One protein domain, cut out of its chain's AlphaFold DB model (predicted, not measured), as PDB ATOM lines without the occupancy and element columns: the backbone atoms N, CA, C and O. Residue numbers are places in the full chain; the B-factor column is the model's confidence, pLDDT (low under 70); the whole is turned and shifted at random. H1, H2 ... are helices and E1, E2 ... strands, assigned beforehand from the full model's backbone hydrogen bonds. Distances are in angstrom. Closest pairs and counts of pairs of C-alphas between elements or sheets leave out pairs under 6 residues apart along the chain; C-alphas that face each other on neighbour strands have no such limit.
ATOM      1  N   GLY A  39      60.393   9.666  18.462       82.25
ATOM      2  CA  GLY A  39      61.096  10.860  18.934       82.25
ATOM      3  C   GLY A  39      61.246  11.919  17.839       82.25
ATOM      4  O   GLY A  39      61.013  13.099  18.082       82.25
ATOM      5  N   GLN A  40      61.530  11.490  16.608       85.00
ATOM      6  CA  GLN A  40      61.670  12.393  15.465       85.00
ATOM      7  C   GLN A  40      60.320  12.973  15.035       85.00
ATOM      8  O   GLN A  40      60.242  14.137  14.654       85.00
ATOM      9  N   LEU A  41      59.242  12.189  15.126       84.31
ATOM     10  CA  LEU A  41      57.887  12.696  14.893       84.31
ATOM     11  C   LEU A  41      57.505  13.763  15.917       84.31
ATOM     12  O   LEU A  41      56.908  14.769  15.538       84.31
ATOM     13  N   LYS A  42      57.887  13.581  17.187       88.69
ATOM     14  CA  LYS A  42      57.610  14.561  18.240       88.69
ATOM     15  C   LYS A  42      58.276  15.908  17.957       88.69
ATOM     16  O   LYS A  42      57.637  16.940  18.124       88.69
ATOM     17  N   GLU A  43      59.516  15.903  17.471       90.81
ATOM     18  CA  GLU A  43      60.244  17.124  17.087       90.81
ATOM     19  C   GLU A  43      59.616  17.855  15.891       90.81
ATOM     20  O   GLU A  43      59.786  19.063  15.742       90.81
ATOM     21  N   MET A  44      58.867  17.143  15.045       92.12
ATOM     22  CA  MET A  44      58.172  17.729  13.899       92.12
ATOM     23  C   MET A  44      56.816  18.344  14.258       92.12
ATOM     24  O   MET A  44      56.210  18.991  13.403       92.12
ATOM     25  N   VAL A  45      56.304  18.137  15.477       94.31
ATOM     26  CA  VAL A  45      55.012  18.694  15.894       94.31
ATOM     27  C   VAL A  45      55.096  20.226  15.883       94.31
ATOM     28  O   VAL A  45      55.911  20.793  16.608       94.31
ATOM     29  N   PRO A  46      54.249  20.923  15.102       94.81
ATOM     30  CA  PRO A  46      54.255  22.377  15.088       94.81
ATOM     31  C   PRO A  46      53.918  22.956  16.464       94.81
ATOM     32  O   PRO A  46      53.039  22.459  17.168       94.81
ATOM     33  N   GLU A  47      54.566  24.062  16.816       95.06
ATOM     34  CA  GLU A  47      54.380  24.725  18.116       95.06
ATOM     35  C   GLU A  47      52.966  25.297  18.313       95.06
ATOM     36  O   GLU A  47      52.539  25.521  19.443       95.06
ATOM     37  N   SER A  48      52.234  25.564  17.226       97.06
ATOM     38  CA  SER A  48      50.898  26.153  17.288       97.06
ATOM     39  C   SER A  48      49.985  25.667  16.169       97.06
ATOM     40  O   SER A  48      50.432  25.217  15.110       97.06
ATOM     41  N   TYR A  49      48.682  25.826  16.408       96.62
ATOM     42  CA  TYR A  49      47.642  25.546  15.426       96.62
ATOM     43  C   TYR A  49      47.832  26.341  14.128       96.62
ATOM     44  O   TYR A  49      47.707  25.777  13.047       96.62
ATOM     45  N   ASP A  50      48.165  27.630  14.226       96.12
ATOM     46  CA  ASP A  50      48.292  28.501  13.052       96.12
ATOM     47  C   ASP A  50      49.504  28.107  12.194       96.12
ATOM     48  O   ASP A  50      49.382  27.995  10.976       96.12
ATOM     49  N   LYS A  51      50.637  27.754  12.821       95.00
ATOM     50  CA  LYS A  51      51.800  27.201  12.105       95.00
ATOM     51  C   LYS A  51      51.466  25.872  11.424       95.00
ATOM     52  O   LYS A  51      51.862  25.637  10.287       95.00
ATOM     53  N   ALA A  52      50.729  24.991  12.101       95.06
ATOM     54  CA  ALA A  52      50.278  23.739  11.497       95.06
ATOM     55  C   ALA A  52      49.330  23.983  10.313       95.06
ATOM     56  O   ALA A  52      49.413  23.283   9.305       95.06
ATOM     57  N   LEU A  53      48.456  24.987  10.410       94.44
ATOM     58  CA  LEU A  53      47.533  25.359   9.345       94.44
ATOM     59  C   LEU A  53      48.285  25.829   8.096       94.44
ATOM     60  O   LEU A  53      47.957  25.364   7.011       94.44
ATOM     61  N   GLU A  54      49.322  26.657   8.242       92.56
ATOM     62  CA  GLU A  54      50.186  27.088   7.129       92.56
ATOM     63  C   GLU A  54      50.901  25.910   6.444       92.56
ATOM     64  O   GLU A  54      51.070  25.896   5.227       92.56
ATOM     65  N   LEU A  55      51.292  24.883   7.204       91.25
ATOM     66  CA  LEU A  55      51.937  23.680   6.658       91.25
ATOM     67  C   LEU A  55      50.950  22.765   5.915       91.25
ATOM     68  O   LEU A  55      51.309  22.111   4.926       91.25
ATOM     69  N   VAL A  56      49.702  22.712   6.386       90.50
ATOM     70  CA  VAL A  56      48.606  21.976   5.737       90.50
ATOM     71  C   VAL A  56      48.081  22.725   4.508       90.50
ATOM     72  O   VAL A  56      47.719  22.090   3.514       90.50
ATOM     73  N   GLU A  57      48.057  24.056   4.558       87.50
ATOM     74  CA  GLU A  57      47.600  24.966   3.505       87.50
ATOM     75  C   GLU A  57      48.691  25.992   3.151       87.50
ATOM     76  O   GLU A  57      48.573  27.164   3.517       87.50
ATOM     77  N   PRO A  58      49.744  25.587   2.415       78.75
ATOM     78  CA  PRO A  58      50.772  26.525   1.994       78.75
ATOM     79  C   PRO A  58      50.157  27.667   1.171       78.75
ATOM     80  O   PRO A  58      49.294  27.400   0.332       78.75
ATOM     81  N   PRO A  59      50.607  28.919   1.340       72.56
ATOM     82  CA  PRO A  59      50.034  30.078   0.647       72.56
ATOM     83  C   PRO A  59      50.115  29.970  -0.885       72.56
ATOM     84  O   PRO A  59      49.220  30.439  -1.585       72.56
ATOM     85  N   ASP A  60      51.130  29.273  -1.402       70.25
ATOM     86  CA  ASP A  60      51.322  29.036  -2.839       70.25
ATOM     87  C   ASP A  60      50.599  27.774  -3.344       70.25
ATOM     88  O   ASP A  60      50.695  27.398  -4.518       70.25
ATOM     89  N   ALA A  61      49.870  27.078  -2.469       62.81
ATOM     90  CA  ALA A  61      49.130  25.894  -2.853       62.81
ATOM     91  C   ALA A  61      47.909  26.290  -3.693       62.81
ATOM     92  O   ALA A  61      46.837  26.619  -3.194       62.81
ATOM     93  N   VAL A  62      48.021  26.095  -5.009       61.22
ATOM     94  CA  VAL A  62      46.879  26.070  -5.952       61.22
ATOM     95  C   VAL A  62      45.837  24.998  -5.549       61.22
ATOM     96  O   VAL A  62      44.709  24.951  -6.039       61.22
ATOM     97  N   ALA A  63      46.216  24.094  -4.644       64.12
ATOM     98  CA  ALA A  63      45.446  22.972  -4.154       64.12
ATOM     99  C   ALA A  63      44.659  23.284  -2.874       64.12
ATOM    100  O   ALA A  63      45.245  23.624  -1.855       64.12
ATOM    101  N   LYS A  64      43.347  23.008  -2.871       75.00
ATOM    102  CA  LYS A  64      42.587  22.856  -1.614       75.00
ATOM    103  C   LYS A  64      43.131  21.650  -0.824       75.00
ATOM    104  O   LYS A  64      43.405  20.624  -1.458       75.00
ATOM    105  N   PRO A  65      43.234  21.720   0.515       81.94
ATOM    106  CA  PRO A  65      43.752  20.613   1.318       81.94
ATOM    107  C   PRO A  65      42.773  19.439   1.375       81.94
ATOM    108  O   PRO A  65      41.563  19.590   1.147       81.94
ATOM    109  N   ASN A  66      43.288  18.265   1.747       90.75
ATOM    110  CA  ASN A  66      42.441  17.124   2.083       90.75
ATOM    111  C   ASN A  66      41.697  17.395   3.391       90.75
ATOM    112  O   ASN A  66      42.135  18.199   4.213       90.75
ATOM    113  N   ARG A  67      40.572  16.707   3.597       94.81
ATOM    114  CA  ARG A  67      39.736  16.886   4.793       94.81
ATOM    115  C   ARG A  67      39.494  15.571   5.498       94.81
ATOM    116  O   ARG A  67      39.463  14.527   4.853       94.81
ATOM    117  N   PHE A  68      39.258  15.617   6.796       95.94
ATOM    118  CA  PHE A  68      38.877  14.439   7.564       95.94
ATOM    119  C   PHE A  68      37.744  14.758   8.534       95.94
ATOM    120  O   PHE A  68      37.517  15.915   8.887       95.94
ATOM    121  N   ILE A  69      37.054  13.703   8.954       97.81
ATOM    122  CA  ILE A  69      36.177  13.687  10.121       97.81
ATOM    123  C   ILE A  69      36.630  12.515  10.991       97.81
ATOM    124  O   ILE A  69      36.849  11.422  10.478       97.81
ATOM    125  N   LEU A  70      36.781  12.742  12.288       97.00
ATOM    126  CA  LEU A  70      37.160  11.773  13.307       97.00
ATOM    127  C   LEU A  70      36.103  11.812  14.411       97.00
ATOM    128  O   LEU A  70      35.673  12.890  14.807       97.00
ATOM    129  N   TRP A  71      35.667  10.662  14.912       98.31
ATOM    130  CA  TRP A  71      34.686  10.596  16.000       98.31
ATOM    131  C   TRP A  71      35.003   9.466  16.976       98.31
ATOM    132  O   TRP A  71      35.632   8.474  16.596       98.31
ATOM    133  N   THR A  72      34.567   9.609  18.227       98.06
ATOM    134  CA  THR A  72      34.626   8.553  19.249       98.06
ATOM    135  C   THR A  72      33.534   7.503  19.039       98.06
ATOM    136  O   THR A  72      32.491   7.781  18.455       98.06
ATOM    137  N   ASN A  73      33.747   6.273  19.519       96.75
ATOM    138  CA  ASN A  73      32.779   5.172  19.375       96.75
ATOM    139  C   ASN A  73      31.387   5.464  19.963       96.75
ATOM    140  O   ASN A  73      30.400   4.915  19.484       96.75
ATOM    141  N   ASP A  74      31.316   6.292  21.003       95.94
ATOM    142  CA  ASP A  74      30.062   6.741  21.618       95.94
ATOM    143  C   ASP A  74      29.375   7.879  20.837       95.94
ATOM    144  O   ASP A  74      28.253   8.258  21.166       95.94
ATOM    145  N   GLY A  75      30.035   8.426  19.811       94.81
ATOM    146  CA  GLY A  75      29.549   9.527  18.984       94.81
ATOM    147  C   GLY A  75      29.487  10.886  19.686       94.81
ATOM    148  O   GLY A  75      28.995  11.834  19.081       94.81
ATOM    149  N   GLN A  76      29.957  11.005  20.931       97.12
ATOM    150  CA  GLN A  76      29.844  12.251  21.702       97.12
ATOM    151  C   GLN A  76      30.872  13.300  21.278       97.12
ATOM    152  O   GLN A  76      30.574  14.495  21.273       97.12
ATOM    153  N   ASN A  77      32.072  12.847  20.913       98.06
ATOM    154  CA  ASN A  77      33.160  13.714  20.494       98.06
ATOM    155  C   ASN A  77      33.393  13.533  18.999       98.06
ATOM    156  O   ASN A  77      33.635  12.421  18.517       98.06
ATOM    157  N   VAL A  78      33.315  14.637  18.266       98.25
ATOM    158  CA  VAL A  78      33.492  14.676  16.815       98.25
ATOM    159  C   VAL A  78      34.454  15.801  16.490       98.25
ATOM    160  O   VAL A  78      34.300  16.904  16.992       98.25
ATOM    161  N   MET A  79      35.426  15.524  15.631       98.44
ATOM    162  CA  MET A  79      36.403  16.476  15.125       98.44
ATOM    163  C   MET A  79      36.405  16.452  13.607       98.44
ATOM    164  O   MET A  79      36.368  15.389  12.989       98.44
ATOM    165  N   TRP A  80      36.490  17.619  12.989       98.31
ATOM    166  CA  TRP A  80      36.693  17.757  11.552       98.31
ATOM    167  C   TRP A  80      37.883  18.660  11.289       98.31
ATOM    168  O   TRP A  80      38.219  19.536  12.084       98.31
ATOM    169  N   GLY A  81      38.543  18.445  10.161       97.00
ATOM    170  CA  GLY A  81      39.792  19.136   9.925       97.00
ATOM    171  C   GLY A  81      40.356  18.973   8.532       97.00
ATOM    172  O   GLY A  81      39.716  18.443   7.617       97.00
ATOM    173  N   LYS A  82      41.580  19.463   8.391       96.00
ATOM    174  CA  LYS A  82      42.377  19.431   7.172       96.00
ATOM    175  C   LYS A  82      43.650  18.642   7.430       96.00
ATOM    176  O   LYS A  82      44.192  18.675   8.532       96.00
ATOM    177  N   TYR A  83      44.127  17.941   6.412       94.50
ATOM    178  CA  TYR A  83      45.390  17.219   6.494       94.50
ATOM    179  C   TYR A  83      46.143  17.258   5.164       94.50
ATOM    180  O   TYR A  83      45.550  17.308   4.081       94.50
ATOM    181  N   GLY A  84      47.464  17.211   5.246       90.56
ATOM    182  CA  GLY A  84      48.353  17.250   4.094       90.56
ATOM    183  C   GLY A  84      49.800  17.399   4.536       90.56
ATOM    184  O   GLY A  84      50.062  17.837   5.651       90.56
ATOM    185  N   ASN A  85      50.741  17.009   3.677       89.06
ATOM    186  CA  ASN A  85      52.180  17.176   3.921       89.06
ATOM    187  C   ASN A  85      52.697  16.543   5.233       89.06
ATOM    188  O   ASN A  85      53.719  16.968   5.753       89.06
ATOM    189  N   GLY A  86      52.005  15.534   5.776       90.94
ATOM    190  CA  GLY A  86      52.350  14.922   7.068       90.94
ATOM    191  C   GLY A  86      51.832  15.684   8.295       90.94
ATOM    192  O   GLY A  86      52.089  15.256   9.416       90.94
ATOM    193  N   PHE A  87      51.066  16.760   8.099       95.38
ATOM    194  CA  PHE A  87      50.483  17.593   9.150       95.38
ATOM    195  C   PHE A  87      48.956  17.564   9.120       95.38
ATOM    196  O   PHE A  87      48.328  17.342   8.080       95.38
ATOM    197  N   PHE A  88      48.333  17.822  10.263       97.06
ATOM    198  CA  PHE A  88      46.889  17.996  10.345       97.06
ATOM    199  C   PHE A  88      46.514  19.118  11.307       97.06
ATOM    200  O   PHE A  88      47.244  19.442  12.244       97.06
ATOM    201  N   VAL A  89      45.326  19.661  11.075       98.06
ATOM    202  CA  VAL A  89      44.631  20.600  11.953       98.06
ATOM    203  C   VAL A  89      43.163  20.213  12.016       98.06
ATOM    204  O   VAL A  89      42.602  19.759  11.017       98.06
ATOM    205  N   GLY A  90      42.527  20.386  13.165       97.88
ATOM    206  CA  GLY A  90      41.114  20.095  13.348       97.88
ATOM    207  C   GLY A  90      40.484  20.884  14.484       97.88
ATOM    208  O   GLY A  90      41.168  21.429  15.347       97.88
ATOM    209  N   GLU A  91      39.162  20.921  14.464       98.38
ATOM    210  CA  GLU A  91      38.321  21.527  15.488       98.38
ATOM    211  C   GLU A  91      37.241  20.519  15.882       98.38
ATOM    212  O   GLU A  91      36.724  19.795  15.023       98.38
ATOM    213  N   ASP A  92      36.959  20.414  17.179       98.19
ATOM    214  CA  ASP A  92      35.913  19.534  17.690       98.19
ATOM    215  C   ASP A  92      34.527  20.202  17.735       98.19
ATOM    216  O   ASP A  92      34.363  21.402  17.510       98.19
ATOM    217  N   ASN A  93      33.509  19.421  18.087       98.06
ATOM    218  CA  ASN A  93      32.140  19.890  18.279       98.06
ATOM    219  C   ASN A  93      31.945  20.852  19.467       98.06
ATOM    220  O   ASN A  93      30.828  21.326  19.671       98.06
ATOM    221  N   THR A  94      32.999  21.156  20.229       97.25
ATOM    222  CA  THR A  94      33.015  22.151  21.311       97.25
ATOM    223  C   THR A  94      33.869  23.385  20.984       97.25
ATOM    224  O   THR A  94      33.952  24.299  21.803       97.25
ATOM    225  N   GLY A  95      34.467  23.450  19.787       97.62
ATOM    226  CA  GLY A  95      35.342  24.538  19.338       97.62
ATOM    227  C   GLY A  95      36.806  24.406  19.780       97.62
ATOM    228  O   GLY A  95      37.606  25.322  19.573       97.62
ATOM    229  N   LYS A  96      37.193  23.286  20.398       98.00
ATOM    230  CA  LYS A  96      38.573  23.010  20.799       98.00
ATOM    231  C   LYS A  96      39.411  22.597  19.605       98.00
ATOM    232  O   LYS A  96      39.006  21.792  18.769       98.00
ATOM    233  N   LYS A  97      40.628  23.132  19.563       98.31
ATOM    234  CA  LYS A  97      41.559  22.947  18.453       98.31
ATOM    235  C   LYS A  97      42.491  21.767  18.686       98.31
ATOM    236  O   LYS A  97      42.975  21.552  19.797       98.31
ATOM    237  N   ALA A  98      42.802  21.067  17.604       98.19
ATOM    238  CA  ALA A  98      43.811  20.025  17.539       98.19
ATOM    239  C   ALA A  98      44.767  20.284  16.377       98.19
ATOM    240  O   ALA A  98      44.336  20.693  15.299       98.19
ATOM    241  N   TRP A  99      46.052  20.015  16.566       98.44
ATOM    242  CA  TRP A  99      47.037  20.066  15.491       98.44
ATOM    243  C   TRP A  99      48.182  19.107  15.765       98.44
ATOM    244  O   TRP A  99      48.435  18.755  16.916       98.44
ATOM    245  N   GLY A 100      48.884  18.687  14.717       97.38
ATOM    246  CA  GLY A 100      50.018  17.792  14.882       97.38
ATOM    247  C   GLY A 100      50.518  17.176  13.589       97.38
ATOM    248  O   GLY A 100      50.283  17.693  12.494       97.38
ATOM    249  N   VAL A 101      51.206  16.048  13.742       96.62
ATOM    250  CA  VAL A 101      51.800  15.269  12.654       96.62
ATOM    251  C   VAL A 101      51.186  13.882  12.566       96.62
ATOM    252  O   VAL A 101      50.765  13.298  13.566       96.62
ATOM    253  N   TYR A 102      51.165  13.328  11.358       93.75
ATOM    254  CA  TYR A 102      50.775  11.947  11.114       93.75
ATOM    255  C   TYR A 102      51.766  11.273  10.162       93.75
ATOM    256  O   TYR A 102      52.151  11.823   9.130       93.75
ATOM    257  N   HIS A 103      52.165  10.043  10.481       90.62
ATOM    258  CA  HIS A 103      53.053   9.252   9.636       90.62
ATOM    259  C   HIS A 103      52.898   7.757   9.924       90.62
ATOM    260  O   HIS A 103      52.899   7.346  11.078       90.62
ATOM    261  N   LYS A 104      52.772   6.938   8.870       87.25
ATOM    262  CA  LYS A 104      52.774   5.458   8.941       87.25
ATOM    263  C   LYS A 104      51.898   4.858  10.062       87.25
ATOM    264  O   LYS A 104      52.309   3.925  10.738       87.25
ATOM    265  N   GLY A 105      50.675   5.360  10.229       90.00
ATOM    266  CA  GLY A 105      49.735   4.835  11.227       90.00
ATOM    267  C   GLY A 105      49.926   5.384  12.641       90.00
ATOM    268  O   GLY A 105      49.166   5.010  13.520       90.00
ATOM    269  N   ILE A 106      50.873   6.296  12.862       93.75
ATOM    270  CA  ILE A 106      51.026   7.051  14.110       93.75
ATOM    271  C   ILE A 106      50.590   8.490  13.865       93.75
ATOM    272  O   ILE A 106      50.825   9.053  12.790       93.75
ATOM    273  N   PHE A 107      49.963   9.097  14.865       95.62
ATOM    274  CA  PHE A 107      49.696  10.524  14.891       95.62
ATOM    275  C   PHE A 107      49.887  11.077  16.300       95.62
ATOM    276  O   PHE A 107      49.629  10.400  17.292       95.62
ATOM    277  N   MET A 108      50.381  12.303  16.396       96.94
ATOM    278  CA  MET A 108      50.628  12.967  17.673       96.94
ATOM    279  C   MET A 108      50.583  14.472  17.502       96.94
ATOM    280  O   MET A 108      50.784  14.990  16.401       96.94
ATOM    281  N   GLY A 109      50.321  15.171  18.595       97.38
ATOM    282  CA  GLY A 109      50.224  16.614  18.569       97.38
ATOM    283  C   GLY A 109      49.627  17.169  19.843       97.38
ATOM    284  O   GLY A 109      49.792  16.593  20.915       97.38
ATOM    285  N   PHE A 110      48.919  18.282  19.706       98.12
ATOM    286  CA  PHE A 110      48.284  18.977  20.813       98.12
ATOM    287  C   PHE A 110      46.785  19.111  20.584       98.12
ATOM    288  O   PHE A 110      46.334  19.424  19.485       98.12
ATOM    289  N   TYR A 111      46.019  18.895  21.647       98.06
ATOM    290  CA  TYR A 111      44.584  19.100  21.727       98.06
ATOM    291  C   TYR A 111      44.313  20.077  22.866       98.06
ATOM    292  O   TYR A 111      44.617  19.774  24.019       98.06
ATOM    293  N   ASP A 112      43.787  21.261  22.546       96.00
ATOM    294  CA  ASP A 112      43.537  22.322  23.534       96.00
ATOM    295  C   ASP A 112      44.800  22.635  24.377       96.00
ATOM    296  O   ASP A 112      44.761  22.762  25.600       96.00
ATOM    297  N   GLY A 113      45.966  22.644  23.712       94.44
ATOM    298  CA  GLY A 113      47.279  22.869  24.330       94.44
ATOM    299  C   GLY A 113      47.879  21.677  25.089       94.44
ATOM    300  O   GLY A 113      48.978  21.801  25.623       94.44
ATOM    301  N   LYS A 114      47.208  20.519  25.139       97.00
ATOM    302  CA  LYS A 114      47.711  19.306  25.808       97.00
ATOM    303  C   LYS A 114      48.218  18.282  24.808       97.00
ATOM    304  O   LYS A 114      47.544  18.020  23.817       97.00
ATOM    305  N   GLU A 115      49.373  17.684  25.089       96.69
ATOM    306  CA  GLU A 115      49.932  16.621  24.248       96.69
ATOM    307  C   GLU A 115      48.978  15.421  24.157       96.69
ATOM    308  O   GLU A 115      48.371  15.008  25.148       96.69
ATOM    309  N   PHE A 116      48.886  14.841  22.965       96.94
ATOM    310  CA  PHE A 116      48.242  13.560  22.732       96.94
ATOM    311  C   PHE A 116      49.055  12.729  21.743       96.94
ATOM    312  O   PHE A 116      49.798  13.252  20.904       96.94
ATOM    313  N   LYS A 117      48.864  11.415  21.812       95.88
ATOM    314  CA  LYS A 117      49.468  10.456  20.892       95.88
ATOM    315  C   LYS A 117      48.478   9.349  20.594       95.88
ATOM    316  O   LYS A 117      47.771   8.884  21.483       95.88
ATOM    317  N   GLY A 118      48.467   8.899  19.351       95.44
ATOM    318  CA  GLY A 118      47.648   7.787  18.934       95.44
ATOM    319  C   GLY A 118      48.167   7.049  17.719       95.44
ATOM    320  O   GLY A 118      49.184   7.378  17.108       95.44
ATOM    321  N   GLU A 119      47.392   6.043  17.367       95.88
ATOM    322  CA  GLU A 119      47.554   5.216  16.192       95.88
ATOM    323  C   GLU A 119      46.260   5.194  15.375       95.88
ATOM    324  O   GLU A 119      45.150   5.273  15.908       95.88
ATOM    325  N   TYR A 120      46.402   5.095  14.059       94.31
ATOM    326  CA  TYR A 120      45.299   4.888  13.135       94.31
ATOM    327  C   TYR A 120      45.637   3.767  12.163       94.31
ATOM    328  O   TYR A 120      46.780   3.578  11.743       94.31
ATOM    329  N   GLY A 121      44.614   3.032  11.756       90.75
ATOM    330  CA  GLY A 121      44.778   1.905  10.856       90.75
ATOM    331  C   GLY A 121      43.509   1.608  10.084       90.75
ATOM    332  O   GLY A 121      42.428   2.110  10.367       90.75
ATOM    333  N   GLY A 122      43.631   0.794   9.046       86.50
ATOM    334  CA  GLY A 122      42.492   0.436   8.215       86.50
ATOM    335  C   GLY A 122      42.919  -0.135   6.871       86.50
ATOM    336  O   GLY A 122      44.088  -0.045   6.487       86.50
ATOM    337  N   PRO A 123      41.987  -0.755   6.135       76.31
ATOM    338  CA  PRO A 123      42.278  -1.277   4.811       76.31
ATOM    339  C   PRO A 123      42.644  -0.133   3.855       76.31
ATOM    340  O   PRO A 123      41.857   0.786   3.650       76.31
ATOM    341  N   ARG A 124      43.814  -0.239   3.209       60.09
ATOM    342  CA  ARG A 124      44.401   0.769   2.294       60.09
ATOM    343  C   ARG A 124      43.467   1.284   1.191       60.09
ATOM    344  O   ARG A 124      43.689   2.364   0.663       60.09
ATOM    345  N   LEU A 125      42.462   0.494   0.812       64.44
ATOM    346  CA  LEU A 125      41.525   0.791  -0.276       64.44
ATOM    347  C   LEU A 125      40.241   1.496   0.191       64.44
ATOM    348  O   LEU A 125      39.386   1.799  -0.638       64.44
ATOM    349  N   LYS A 126      40.065   1.737   1.497       75.56
ATOM    350  CA  LYS A 126      38.876   2.407   2.037       75.56
ATOM    351  C   LYS A 126      39.230   3.793   2.566       75.56
ATOM    352  O   LYS A 126      40.343   4.049   3.000       75.56
ATOM    353  N   ARG A 127      38.232   4.678   2.560       82.38
ATOM    354  CA  ARG A 127      38.292   6.009   3.192       82.38
ATOM    355  C   ARG A 127      38.029   5.966   4.701       82.38
ATOM    356  O   ARG A 127      38.063   7.002   5.350       82.38
ATOM    357  N   PHE A 128      37.728   4.781   5.224       86.44
ATOM    358  CA  PHE A 128      37.363   4.545   6.610       86.44
ATOM    359  C   PHE A 128      38.523   3.886   7.350       86.44
ATOM    360  O   PHE A 128      38.994   2.821   6.938       86.44
ATOM    361  N   PHE A 129      38.932   4.501   8.450       91.44
ATOM    362  CA  PHE A 129      40.003   4.043   9.323       91.44
ATOM    363  C   PHE A 129      39.482   3.963  10.757       91.44
ATOM    364  O   PHE A 129      38.525   4.645  11.122       91.44
ATOM    365  N   TRP A 130      40.101   3.119  11.567       95.00
ATOM    366  CA  TRP A 130      39.962   3.154  13.016       95.00
ATOM    367  C   TRP A 130      41.097   3.992  13.607       95.00
ATOM    368  O   TRP A 130      42.152   4.139  12.986       95.00
ATOM    369  N   TRP A 131      40.884   4.521  14.808       96.81
ATOM    370  CA  TRP A 131      41.917   5.206  15.580       96.81
ATOM    371  C   TRP A 131      41.822   4.880  17.067       96.81
ATOM    372  O   TRP A 131      40.746   4.532  17.566       96.81
ATOM    373  N   ARG A 132      42.949   5.035  17.761       97.50
ATOM    374  CA  ARG A 132      43.071   5.011  19.219       97.50
ATOM    375  C   ARG A 132      44.092   6.055  19.662       97.50
ATOM    376  O   ARG A 132      45.124   6.177  19.012       97.50
ATOM    377  N   ALA A 133      43.820   6.817  20.716       97.50
ATOM    378  CA  ALA A 133      44.744   7.826  21.225       97.50
ATOM    379  C   ALA A 133      44.545   8.122  22.711       97.50
ATOM    380  O   ALA A 133      43.413   8.191  23.190       97.50
ATOM    381  N   ASP A 134      45.646   8.428  23.383       97.06
ATOM    382  CA  ASP A 134      45.662   8.945  24.746       97.06
ATOM    383  C   ASP A 134      45.755  10.476  24.698       97.06
ATOM    384  O   ASP A 134      46.577  11.033  23.968       97.06
ATOM    385  N   GLY A 135      44.907  11.171  25.459       95.88
ATOM    386  CA  GLY A 135      44.883  12.635  25.578       95.88
ATOM    387  C   GLY A 135      43.958  13.356  24.590       95.88
ATOM    388  O   GLY A 135      43.539  14.486  24.855       95.88
ATOM    389  N   LEU A 136      43.566  12.710  23.487       97.06
ATOM    390  CA  LEU A 136      42.634  13.293  22.516       97.06
ATOM    391  C   LEU A 136      41.227  13.419  23.121       97.06
ATOM    392  O   LEU A 136      40.760  12.517  23.817       97.06
ATOM    393  N   PHE A 137      40.557  14.552  22.893       97.25
ATOM    394  CA  PHE A 137      39.298  14.920  23.566       97.25
ATOM    395  C   PHE A 137      39.395  15.002  25.103       97.25
ATOM    396  O   PHE A 137      38.381  15.039  25.795       97.25
ATOM    397  N   GLY A 138      40.610  15.041  25.667       94.94
ATOM    398  CA  GLY A 138      40.820  14.952  27.115       94.94
ATOM    399  C   GLY A 138      40.531  13.563  27.696       94.94
ATOM    400  O   GLY A 138      40.416  13.423  28.915       94.94
ATOM    401  N   LEU A 139      40.411  12.539  26.846       95.50
ATOM    402  CA  LEU A 139      40.187  11.156  27.250       95.50
ATOM    403  C   LEU A 139      41.519  10.472  27.565       95.50
ATOM    404  O   LEU A 139      42.529  10.719  26.911       95.50
ATOM    405  N   LYS A 140      41.520   9.576  28.558       94.06
ATOM    406  CA  LYS A 140      42.709   8.772  28.886       94.06
ATOM    407  C   LYS A 140      43.002   7.674  27.864       94.06
ATOM    408  O   LYS A 140      44.158   7.322  27.743       94.06
ATOM    409  N   ASP A 141      41.972   7.149  27.198       94.69
ATOM    410  CA  ASP A 141      42.055   6.124  26.144       94.69
ATOM    411  C   ASP A 141      40.851   6.300  25.203       94.69
ATOM    412  O   ASP A 141      39.764   5.754  25.418       94.69
ATOM    413  N   GLY A 142      41.006   7.175  24.214       96.50
ATOM    414  CA  GLY A 142      40.000   7.458  23.197       96.50
ATOM    415  C   GLY A 142      40.120   6.500  22.016       96.50
ATOM    416  O   GLY A 142      41.218   6.113  21.626       96.50
ATOM    417  N   LYS A 143      38.990   6.136  21.403       97.50
ATOM    418  CA  LYS A 143      38.963   5.323  20.179       97.50
ATOM    419  C   LYS A 143      37.723   5.584  19.344       97.50
ATOM    420  O   LYS A 143      36.657   5.895  19.887       97.50
ATOM    421  N   GLY A 144      37.840   5.371  18.038       97.50
ATOM    422  CA  GLY A 144      36.692   5.441  17.143       97.50
ATOM    423  C   GLY A 144      37.021   5.350  15.661       97.50
ATOM    424  O   GLY A 144      37.931   4.622  15.260       97.50
ATOM    425  N   GLY A 145      36.237   6.057  14.846       96.56
ATOM    426  CA  GLY A 145      36.353   6.055  13.390       96.56
ATOM    427  C   GLY A 145      36.947   7.347  12.835       96.56
ATOM    428  O   GLY A 145      36.796   8.417  13.422       96.56
ATOM    429  N   ILE A 146      37.621   7.233  11.693       96.12
ATOM    430  CA  ILE A 146      38.063   8.346  10.850       96.12
ATOM    431  C   ILE A 146      37.524   8.117   9.441       96.12
ATOM    432  O   ILE A 146      37.652   7.027   8.880       96.12
ATOM    433  N   LEU A 147      36.983   9.171   8.843       94.94
ATOM    434  CA  LEU A 147      36.625   9.246   7.437       94.94
ATOM    435  C   LEU A 147      37.473  10.323   6.762       94.94
ATOM    436  O   LEU A 147      37.418  11.492   7.144       94.94
ATOM    437  N   THR A 148      38.243   9.939   5.746       92.38
ATOM    438  CA  THR A 148      39.059  10.881   4.975       92.38
ATOM    439  C   THR A 148      38.429  11.221   3.630       92.38
ATOM    440  O   THR A 148      37.818  10.399   2.944       92.38
ATOM    441  N   PHE A 149      38.611  12.472   3.233       90.50
ATOM    442  CA  PHE A 149      38.189  13.036   1.963       90.50
ATOM    443  C   PHE A 149      39.449  13.507   1.234       90.50
ATOM    444  O   PHE A 149      39.781  14.698   1.279       90.50
ATOM    445  N   PRO A 150      40.192  12.574   0.608       82.69
ATOM    446  CA  PRO A 150      41.335  12.948  -0.202       82.69
ATOM    447  C   PRO A 150      40.853  13.794  -1.378       82.69
ATOM    448  O   PRO A 150      39.779  13.552  -1.943       82.69
TER     449      PRO A 150
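This is residues 39 to 150 of the 193 residues of an uncharacterized protein of Candidatus Micrarchaeota archaeon RBG_16_49_10 (UniProt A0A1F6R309). What would one see first? The domain is a closed barrel of eight strands, E1 to E8, in chain order round the ring, with E8 beside E1. The short helix H2 packs on the outside of E3 and E4, and the still shorter H1 lies outside over E5. What makes it up? The 112 printed residues have two named helices and eight named strands, in the order H1 H2 E1 E2 E3 E4 E5 E6 E7 E8; the class is mostly strand, and the strands make a meander, each the antiparallel neighbour of the one before. How big is it? It is compact, with a radius of gyration of the C-alphas of 13.0 A and spans of 39 by 32 by 29 A.

How does the ring run? It runs through E1, residues 66 to 72, E2, 78 to 84, E3, 87 to 92, E4, 97 to 103, E5, 106 to 111, E6, 114 to 121, E7, 128 to 134, and E8, 142 to 149, and back to E1. Which backbone atoms come within hydrogen-bond range? In E1 and E2, a hairpin at 150 degrees, N 70 and O 79 are 2.8 A apart; in E4 and E5, a hairpin at 163 degrees, N 103 and O 106 are 2.8 A apart. E8 and E1, antiparallel at 155 degrees, close the ring with N 147 and O 69 at 2.8 A. Where are the helices? H2, residues 49 to 56, is on the barrel and outside it at a height over the sheet of 7.9 A, over E3 and only just over E4, with 3 of its 8 C-alphas there; it runs slantwise to the strands, at 44 degrees to E3 on the local plane, and its closest C-alphas to E3 are those of Val 56 and Phe 87, 5.9 A. H1, residues 39 to 43, is on the barrel and outside it, over E5 at a height of 9.1 A, with its closest C-alphas to E5, those of Lys 42 and Met 108, 7.2 A apart; H1 and H2 are apart. How are their backbones? In H1 and H2 every O i to N i+4 pair is within hydrogen-bond range.

How long are the strands? From first to last C-alpha E1 measures 20.7 A, E2 19.7 A, E3 17.0 A, E4 19.9 A, E5 15.6 A, E6 23.1 A, E7 20.4 A and E8 22.0 A. Where are the anchors? E1 begins with C-alpha 66 at (42.441, 17.124, 2.083), and E8 ends with C-alpha 149 at (38.189, 13.036, 1.963). And the helices? H1 measures 6.6 A, and H2 10.4 A from C-alpha 49 at (47.642, 25.546, 15.426).

How far does it reach? The two C-alphas farthest apart, those of Asp 60 and Asp 74, are 39.3 A apart. Is it unbroken? The printed part has no cut, and no link is long. Where is confidence low? The mean pLDDT of the printed part is 92.0, with residues 61 to 63 and 124 to 125 under 70.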